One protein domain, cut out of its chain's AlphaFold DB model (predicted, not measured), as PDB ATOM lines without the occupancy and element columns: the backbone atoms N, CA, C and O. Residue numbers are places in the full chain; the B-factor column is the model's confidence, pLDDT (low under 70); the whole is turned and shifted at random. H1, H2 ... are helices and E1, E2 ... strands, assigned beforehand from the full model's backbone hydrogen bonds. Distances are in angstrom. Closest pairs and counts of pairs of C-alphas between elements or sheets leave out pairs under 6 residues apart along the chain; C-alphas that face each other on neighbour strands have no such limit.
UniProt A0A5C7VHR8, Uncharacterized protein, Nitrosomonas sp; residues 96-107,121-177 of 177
ATOM      1  N   ILE A  96     136.305 116.120 177.268       66.69
ATOM      2  CA  ILE A  96     136.129 116.879 176.026       66.69
ATOM      3  C   ILE A  96     137.455 116.881 175.258       66.69
ATOM      4  O   ILE A  96     138.472 117.356 175.764       66.69
ATOM      5  N   ARG A  97     137.458 116.364 174.024       66.00
ATOM      6  CA  ARG A  97     138.590 116.510 173.098       66.00
ATOM      7  C   ARG A  97     138.327 117.653 172.131       66.00
ATOM      8  O   ARG A  97     137.304 117.669 171.459       66.00
ATOM      9  N   ILE A  98     139.288 118.560 172.003       74.56
ATOM     10  CA  ILE A  98     139.262 119.625 170.999       74.56
ATOM     11  C   ILE A  98     140.344 119.289 169.966       74.56
ATOM     12  O   ILE A  98     141.531 119.389 170.289       74.56
ATOM     13  N   PRO A  99     139.983 118.813 168.761       69.69
ATOM     14  CA  PRO A  99     140.972 118.522 167.734       69.69
ATOM     15  C   PRO A  99     141.602 119.829 167.240       69.69
ATOM     16  O   PRO A  99     140.900 120.794 166.948       69.69
ATOM     17  N   VAL A 100     142.931 119.858 167.132       72.06
ATOM     18  CA  VAL A 100     143.678 120.997 166.582       72.06
ATOM     19  C   VAL A 100     144.398 120.527 165.328       72.06
ATOM     20  O   VAL A 100     145.238 119.631 165.394       72.06
ATOM     21  N   SER A 101     144.057 121.119 164.187       73.56
ATOM     22  CA  SER A 101     144.766 120.886 162.931       73.56
ATOM     23  C   SER A 101     145.896 121.898 162.802       73.56
ATOM     24  O   SER A 101     145.655 123.107 162.845       73.56
ATOM     25  N   ILE A 102     147.126 121.403 162.666       66.12
ATOM     26  CA  ILE A 102     148.320 122.225 162.469       66.12
ATOM     27  C   ILE A 102     148.751 122.050 161.009       66.12
ATOM     28  O   ILE A 102     148.906 120.908 160.565       66.12
ATOM     29  N   PRO A 103     148.950 123.137 160.247       65.12
ATOM     30  CA  PRO A 103     149.513 123.033 158.907       65.12
ATOM     31  C   PRO A 103     150.893 122.368 158.958       65.12
ATOM     32  O   PRO A 103     151.693 122.619 159.861       65.12
ATOM     33  N   PHE A 104     151.183 121.508 157.984       63.12
ATOM     34  CA  PHE A 104     152.517 120.935 157.838       63.12
ATOM     35  C   PHE A 104     153.513 122.061 157.570       63.12
ATOM     36  O   PHE A 104     153.456 122.664 156.509       63.12
ATOM     37  N   PHE A 105     154.437 122.333 158.486       59.31
ATOM     38  CA  PHE A 105     155.586 123.178 158.183       59.31
ATOM     39  C   PHE A 105     156.707 122.268 157.682       59.31
ATOM     40  O   PHE A 105     157.148 121.403 158.448       59.31
ATOM     41  N   PRO A 106     157.194 122.418 156.435       59.84
ATOM     42  CA  PRO A 106     158.454 121.803 156.071       59.84
ATOM     43  C   PRO A 106     159.509 122.417 156.988       59.84
ATOM     44  O   PRO A 106     159.899 123.572 156.819       59.84
ATOM     45  N   PHE A 107     159.952 121.662 157.993       52.06
ATOM     46  CA  PHE A 107     161.168 121.990 158.717       52.06
ATOM     47  C   PHE A 107     162.314 121.838 157.715       52.06
ATOM     48  O   PHE A 107     162.932 120.782 157.603       52.06
ATOM     49  N   PRO A 121     164.662 127.902 152.472       62.59
ATOM     50  CA  PRO A 121     163.388 127.292 152.812       62.59
ATOM     51  C   PRO A 121     162.529 127.158 151.547       62.59
ATOM     52  O   PRO A 121     162.492 128.093 150.736       62.59
ATOM     53  N   PRO A 122     161.828 126.024 151.354       60.41
ATOM     54  CA  PRO A 122     160.910 125.886 150.236       60.41
ATOM     55  C   PRO A 122     159.852 126.992 150.331       60.41
ATOM     56  O   PRO A 122     159.149 127.116 151.332       60.41
ATOM     57  N   SER A 123     159.789 127.831 149.299       63.09
ATOM     58  CA  SER A 123     158.768 128.865 149.141       63.09
ATOM     59  C   SER A 123     157.694 128.358 148.175       63.09
ATOM     60  O   SER A 123     158.056 127.866 147.104       63.09
ATOM     61  N   PRO A 124     156.395 128.492 148.499       59.44
ATOM     62  CA  PRO A 124     155.839 129.196 149.656       59.44
ATOM     63  C   PRO A 124     155.759 128.335 150.930       59.44
ATOM     64  O   PRO A 124     155.543 127.125 150.872       59.44
ATOM     65  N   LEU A 125     155.854 128.994 152.092       61.06
ATOM     66  CA  LEU A 125     155.390 128.423 153.358       61.06
ATOM     67  C   LEU A 125     153.890 128.100 153.226       61.06
ATOM     68  O   LEU A 125     153.132 128.973 152.794       61.06
ATOM     69  N   PRO A 126     153.433 126.893 153.591       57.31
ATOM     70  CA  PRO A 126     152.010 126.585 153.592       57.31
ATOM     71  C   PRO A 126     151.293 127.507 154.585       57.31
ATOM     72  O   PRO A 126     151.574 127.506 155.780       57.31
ATOM     73  N   SER A 127     150.372 128.316 154.063       57.97
ATOM     74  CA  SER A 127     149.638 129.364 154.781       57.97
ATOM     75  C   SER A 127     148.346 128.872 155.433       57.97
ATOM     76  O   SER A 127     147.514 129.680 155.845       57.97
ATOM     77  N   ASN A 128     148.145 127.556 155.513       67.06
ATOM     78  CA  ASN A 128     146.935 127.003 156.104       67.06
ATOM     79  C   ASN A 128     146.868 127.429 157.586       67.06
ATOM     80  O   ASN A 128     147.817 127.175 158.326       67.06
ATOM     81  N   PRO A 129     145.797 128.099 158.040       66.38
ATOM     82  CA  PRO A 129     145.698 128.538 159.426       66.38
ATOM     83  C   PRO A 129     145.600 127.334 160.372       66.38
ATOM     84  O   PRO A 129     145.110 126.270 159.990       66.38
ATOM     85  N   ILE A 130     146.033 127.505 161.626       71.12
ATOM     86  CA  ILE A 130     145.713 126.546 162.692       71.12
ATOM     87  C   ILE A 130     144.195 126.561 162.865       71.12
ATOM     88  O   ILE A 130     143.616 127.603 163.177       71.12
ATOM     89  N   VAL A 131     143.551 125.413 162.663       72.62
ATOM     90  CA  VAL A 131     142.099 125.284 162.813       72.62
ATOM     91  C   VAL A 131     141.807 124.559 164.116       72.62
ATOM     92  O   VAL A 131     142.197 123.403 164.299       72.62
ATOM     93  N   ILE A 132     141.104 125.243 165.018       74.31
ATOM     94  CA  ILE A 132     140.486 124.622 166.189       74.31
ATOM     95  C   ILE A 132     139.198 123.963 165.699       74.31
ATOM     96  O   ILE A 132     138.287 124.642 165.228       74.31
ATOM     97  N   GLY A 133     139.149 122.636 165.746       72.31
ATOM     98  CA  GLY A 133     137.964 121.880 165.366       72.31
ATOM     99  C   GLY A 133     136.895 121.894 166.457       72.31
ATOM    100  O   GLY A 133     137.101 122.377 167.572       72.31
ATOM    101  N   THR A 134     135.728 121.350 166.128       79.56
ATOM    102  CA  THR A 134     134.593 121.274 167.051       79.56
ATOM    103  C   THR A 134     134.935 120.411 168.268       79.56
ATOM    104  O   THR A 134     135.489 119.323 168.084       79.56
ATOM    105  N   PRO A 135     134.587 120.837 169.496       76.12
ATOM    106  CA  PRO A 135     134.716 119.991 170.675       76.12
ATOM    107  C   PRO A 135     133.929 118.689 170.498       76.12
ATOM    108  O   PRO A 135     132.759 118.710 170.123       76.12
ATOM    109  N   ILE A 136     134.580 117.561 170.769       75.94
ATOM    110  CA  ILE A 136     133.984 116.227 170.741       75.94
ATOM    111  C   ILE A 136     133.885 115.745 172.185       75.94
ATOM    112  O   ILE A 136     134.907 115.590 172.863       75.94
ATOM    113  N   ASP A 137     132.661 115.495 172.647       76.12
ATOM    114  CA  ASP A 137     132.433 114.833 173.928       76.12
ATOM    115  C   ASP A 137     132.729 113.335 173.791       76.12
ATOM    116  O   ASP A 137     132.229 112.657 172.895       76.12
ATOM    117  N   GLN A 138     133.586 112.818 174.665       73.31
ATOM    118  CA  GLN A 138     133.951 111.406 174.714       73.31
ATOM    119  C   GLN A 138     133.501 110.723 176.004       73.31
ATOM    120  O   GLN A 138     133.930 109.601 176.273       73.31
ATOM    121  N   THR A 139     132.652 111.383 176.785       76.38
ATOM    122  CA  THR A 139     132.132 110.862 178.047       76.38
ATOM    123  C   THR A 139     131.268 109.633 177.802       76.38
ATOM    124  O   THR A 139     130.428 109.627 176.894       76.38
ATOM    125  N   LEU A 140     131.480 108.593 178.611       78.00
ATOM    126  CA  LEU A 140     130.687 107.374 178.568       78.00
ATOM    127  C   LEU A 140     129.509 107.471 179.540       78.00
ATOM    128  O   LEU A 140     129.637 107.805 180.720       78.00
ATOM    129  N   VAL A 141     128.322 107.162 179.033       79.50
ATOM    130  CA  VAL A 141     127.089 107.139 179.813       79.50
ATOM    131  C   VAL A 141     126.374 105.828 179.545       79.50
ATOM    132  O   VAL A 141     125.965 105.557 178.420       79.50
ATOM    133  N   GLY A 142     126.218 105.019 180.590       79.38
ATOM    134  CA  GLY A 142     125.261 103.922 180.588       79.38
ATOM    135  C   GLY A 142     123.875 104.452 180.952       79.38
ATOM    136  O   GLY A 142     123.741 105.187 181.932       79.38
ATOM    137  N   ARG A 143     122.853 104.110 180.166       82.69
ATOM    138  CA  ARG A 143     121.445 104.364 180.506       82.69
ATOM    139  C   ARG A 143     120.530 103.329 179.848       82.69
ATOM    140  O   ARG A 143     120.937 102.726 178.853       82.69
ATOM    141  N   PRO A 144     119.289 103.151 180.332       81.62
ATOM    142  CA  PRO A 144     118.290 102.377 179.610       81.62
ATOM    143  C   PRO A 144     118.101 102.903 178.181       81.62
ATOM    144  O   PRO A 144     118.069 104.119 177.948       81.62
ATOM    145  N   VAL A 145     118.009 101.977 177.228       81.94
ATOM    146  CA  VAL A 145     117.737 102.292 175.822       81.94
ATOM    147  C   VAL A 145     116.251 102.622 175.661       81.94
ATOM    148  O   VAL A 145     115.396 101.963 176.256       81.94
ATOM    149  N   THR A 146     115.931 103.660 174.888       82.44
ATOM    150  CA  THR A 146     114.536 104.014 174.578       82.44
ATOM    151  C   THR A 146     113.939 103.068 173.532       82.44
ATOM    152  O   THR A 146     114.667 102.391 172.812       82.44
ATOM    153  N   TYR A 147     112.608 103.025 173.412       73.94
ATOM    154  CA  TYR A 147     111.937 102.158 172.432       73.94
ATOM    155  C   TYR A 147     112.366 102.439 170.985       73.94
ATOM    156  O   TYR A 147     112.576 101.503 170.223       73.94
ATOM    157  N   GLU A 148     112.550 103.711 170.631       79.62
ATOM    158  CA  GLU A 148     113.003 104.129 169.298       79.62
ATOM    159  C   GLU A 148     114.446 103.677 169.013       79.62
ATOM    160  O   GLU A 148     114.766 103.203 167.924       79.62
ATOM    161  N   GLU A 149     115.320 103.750 170.017       77.69
ATOM    162  CA  GLU A 149     116.702 103.280 169.908       77.69
ATOM    163  C   GLU A 149     116.794 101.743 169.868       77.69
ATOM    164  O   GLU A 149     117.685 101.212 169.209       77.69
ATOM    165  N   ILE A 150     115.881 101.015 170.525       74.94
ATOM    166  CA  ILE A 150     115.792  99.547 170.417       74.94
ATOM    167  C   ILE A 150     115.345  99.137 169.010       74.94
ATOM    168  O   ILE A 150     115.893  98.185 168.467       74.94
ATOM    169  N   ASP A 151     114.396  99.853 168.405       73.12
ATOM    170  CA  ASP A 151     113.959  99.592 167.027       73.12
ATOM    171  C   ASP A 151     115.069  99.900 166.006       73.12
ATOM    172  O   ASP A 151     115.288  99.157 165.052       73.12
ATOM    173  N   THR A 152     115.837 100.964 166.255       78.56
ATOM    174  CA  THR A 152     116.901 101.419 165.346       78.56
ATOM    175  C   THR A 152     118.195 100.604 165.464       78.56
ATOM    176  O   THR A 152     118.845 100.326 164.456       78.56
ATOM    177  N   TYR A 153     118.614 100.252 166.686       74.00
ATOM    178  CA  TYR A 153     119.921  99.634 166.964       74.00
ATOM    179  C   TYR A 153     119.840  98.207 167.517       74.00
ATOM    180  O   TYR A 153     120.848  97.496 167.540       74.00
ATOM    181  N   GLY A 154     118.676  97.792 168.010       64.38
ATOM    182  CA  GLY A 154     118.444  96.447 168.512       64.38
ATOM    183  C   GLY A 154     118.138  95.462 167.389       64.38
ATOM    184  O   GLY A 154     117.757  95.816 166.277       64.38
ATOM    185  N   THR A 155     118.306  94.175 167.678       64.56
ATOM    186  CA  THR A 155     117.803  93.100 166.812       64.56
ATOM    187  C   THR A 155     116.443  92.657 167.340       64.56
ATOM    188  O   THR A 155     116.314  92.377 168.539       64.56
ATOM    189  N   TYR A 156     115.435  92.592 166.463       50.53
ATOM    190  CA  TYR A 156     114.067  92.212 166.827       50.53
ATOM    191  C   TYR A 156     114.057  90.866 167.573       50.53
ATOM    192  O   TYR A 156     114.519  89.853 167.051       50.53
ATOM    193  N   GLY A 157     113.569  90.868 168.819       60.22
ATOM    194  CA  GLY A 157     113.489  89.683 169.683       60.22
ATOM    195  C   GLY A 157     114.766  89.298 170.448       60.22
ATOM    196  O   GLY A 157     114.687  88.423 171.306       60.22
ATOM    197  N   ALA A 158     115.916  89.939 170.195       64.38
ATOM    198  CA  ALA A 158     117.183  89.626 170.877       64.38
ATOM    199  C   ALA A 158     117.552  90.618 171.993       64.38
ATOM    200  O   ALA A 158     118.269  90.260 172.924       64.38
ATOM    201  N   THR A 159     117.072  91.861 171.911       70.88
ATOM    202  CA  THR A 159     117.335  92.894 172.925       70.88
ATOM    203  C   THR A 159     116.152  92.977 173.896       70.88
ATOM    204  O   THR A 159     115.053  93.343 173.477       70.88
ATOM    205  N   PRO A 160     116.321  92.596 175.177       69.81
ATOM    206  CA  PRO A 160     115.221  92.604 176.132       69.81
ATOM    207  C   PRO A 160     114.828  94.025 176.532       69.81
ATOM    208  O   PRO A 160     115.628  94.964 176.499       69.81
ATOM    209  N   TYR A 161     113.579  94.175 176.965       68.38
ATOM    210  CA  TYR A 161     113.099  95.434 177.518       68.38
ATOM    211  C   TYR A 161     113.891  95.811 178.772       68.38
ATOM    212  O   TYR A 161     114.123  94.978 179.647       68.38
ATOM    213  N   GLY A 162     114.294  97.078 178.855       69.00
ATOM    214  CA  GLY A 162     115.153  97.564 179.934       69.00
ATOM    215  C   GLY A 162     116.645  97.286 179.729       69.00
ATOM    216  O   GLY A 162     117.420  97.517 180.657       69.00
ATOM    217  N   ALA A 163     117.061  96.831 178.539       72.31
ATOM    218  CA  ALA A 163     118.474  96.749 178.187       72.31
ATOM    219  C   ALA A 163     119.171  98.109 178.370       72.31
ATOM    220  O   ALA A 163     118.601  99.179 178.126       72.31
ATOM    221  N   THR A 164     120.422  98.063 178.816       78.44
ATOM    222  CA  THR A 164     121.258  99.239 179.048       78.44
ATOM    223  C   THR A 164     122.143  99.484 177.834       78.44
ATOM    224  O   THR A 164     122.927  98.625 177.437       78.44
ATOM    225  N   GLY A 165     122.047 100.678 177.257       81.25
ATOM    226  CA  GLY A 165     122.937 101.143 176.201       81.25
ATOM    227  C   GLY A 165     124.126 101.883 176.793       81.25
ATOM    228  O   GLY A 165     123.972 102.697 177.707       81.25
ATOM    229  N   LEU A 166     125.311 101.620 176.251       82.31
ATOM    230  CA  LEU A 166     126.511 102.401 176.511       82.31
ATOM    231  C   LEU A 166     126.664 103.453 175.413       82.31
ATOM    232  O   LEU A 166     126.846 103.102 174.250       82.31
ATOM    233  N   PHE A 167     126.628 104.732 175.772       82.12
ATOM    234  CA  PHE A 167     126.733 105.857 174.842       82.12
ATOM    235  C   PHE A 167     128.046 106.610 175.058       82.12
ATOM    236  O   PHE A 167     128.430 106.852 176.199       82.12
ATOM    237  N   LYS A 168     128.714 107.017 173.975       81.00
ATOM    238  CA  LYS A 168     129.907 107.875 173.986       81.00
ATOM    239  C   LYS A 168     129.595 109.166 173.243       81.00
ATOM    240  O   LYS A 168     129.359 109.120 172.038       81.00
ATOM    241  N   GLY A 169     129.533 110.295 173.952       73.00
ATOM    242  CA  GLY A 169     129.171 111.584 173.338       73.00
ATOM    243  C   GLY A 169     127.828 111.561 172.591       73.00
ATOM    244  O   GLY A 169     127.691 112.191 171.548       73.00
ATOM    245  N   GLY A 170     126.866 110.763 173.071       73.75
ATOM    246  CA  GLY A 170     125.556 110.565 172.437       73.75
ATOM    247  C   GLY A 170     125.483 109.446 171.388       73.75
ATOM    248  O   GLY A 170     124.385 109.076 170.991       73.75
ATOM    249  N   VAL A 171     126.607 108.851 170.978       79.75
ATOM    250  CA  VAL A 171     126.636 107.746 170.002       79.75
ATOM    251  C   VAL A 171     126.655 106.395 170.715       79.75
ATOM    252  O   VAL A 171     127.521 106.157 171.563       79.75
ATOM    253  N   LEU A 172     125.742 105.491 170.355       80.19
ATOM    254  CA  LEU A 172     125.682 104.136 170.912       80.19
ATOM    255  C   LEU A 172     126.961 103.344 170.585       80.19
ATOM    256  O   LEU A 172     127.391 103.277 169.436       80.19
ATOM    257  N   GLN A 173     127.562 102.741 171.608       81.31
ATOM    258  CA  GLN A 173     128.745 101.878 171.512       81.31
ATOM    259  C   GLN A 173     128.391 100.393 171.644       81.31
ATOM    260  O   GLN A 173     129.081  99.544 171.087       81.31
ATOM    261  N   GLY A 174     127.336 100.067 172.394       75.12
ATOM    262  CA  GLY A 174     126.887  98.693 172.607       75.12
ATOM    263  C   GLY A 174     125.668  98.618 173.521       75.12
ATOM    264  O   GLY A 174     125.381  99.567 174.255       75.12
ATOM    265  N   ILE A 175     124.960  97.491 173.465       77.88
ATOM    266  CA  ILE A 175     123.777  97.197 174.283       77.88
ATOM    267  C   ILE A 175     124.091  95.993 175.169       77.88
ATOM    268  O   ILE A 175     124.632  94.994 174.697       77.88
ATOM    269  N   TYR A 176     123.736  96.101 176.445       72.12
ATOM    270  CA  TYR A 176     123.897  95.069 177.461       72.12
ATOM    271  C   TYR A 176     122.526  94.725 178.048       72.12
ATOM    272  O   TYR A 176     121.749  95.623 178.385       72.12
ATOM    273  N   SER A 177     122.223  93.431 178.146       65.81
ATOM    274  CA  SER A 177     121.000  92.887 178.753       65.81
ATOM    275  C   SER A 177     121.245  92.389 180.166       65.81
ATOM    276  O   SER A 177     122.248  91.655 180.320       65.81
TER     277      SER A 177
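AT A GLANCE: This is residues 96 to 107 and 121 to 177 of the 177 residues of an uncharacterized protein of Nitrosomonas sp (UniProt A0A5C7VHR8). With little regular structure, a long arm of two loop stretches, residues 96 to 107 and 121 to 139, leads to a small head, the antiparallel sheet E1 - E2 - E3 grazed by helix H1. The 69 printed residues run E1, H1, E2, E3, mixed in class, with 23 in named elements. The whole is extended, radius of gyration of the C-alphas 20.8 A, spanning 64 by 21 by 18 A.

HOW THE PARTS SIT: Look first at residues 96 to 97, paired antiparallel with 136 to 137. Next find E1, residues 140 to 144, antiparallel to E2, residues 164 to 168, with N 141 and O 167 2.9 A apart. E2 forms a hairpin with E3, residues 171 to 176; N 166 and O 174 are 2.9 A apart. H1, residues 147 to 153, only grazes the sheet; its O i to N i+4 pairs are each within hydrogen-bond range.

IN THESE COORDINATES: Find E1 from C-alpha 140 at (130.687, 107.374, 178.568), 13.4 A long from first to last C-alpha; E3, 15.0 A long, ends with C-alpha 176 at (123.897, 95.069, 177.461).

THE WHOLE: Residues 108 to 120 are cut out, leaving C-alphas 107 and 121 8.2 A apart. Mean pLDDT of the printed part is 71.4; residues 121 to 129 are among those under 70.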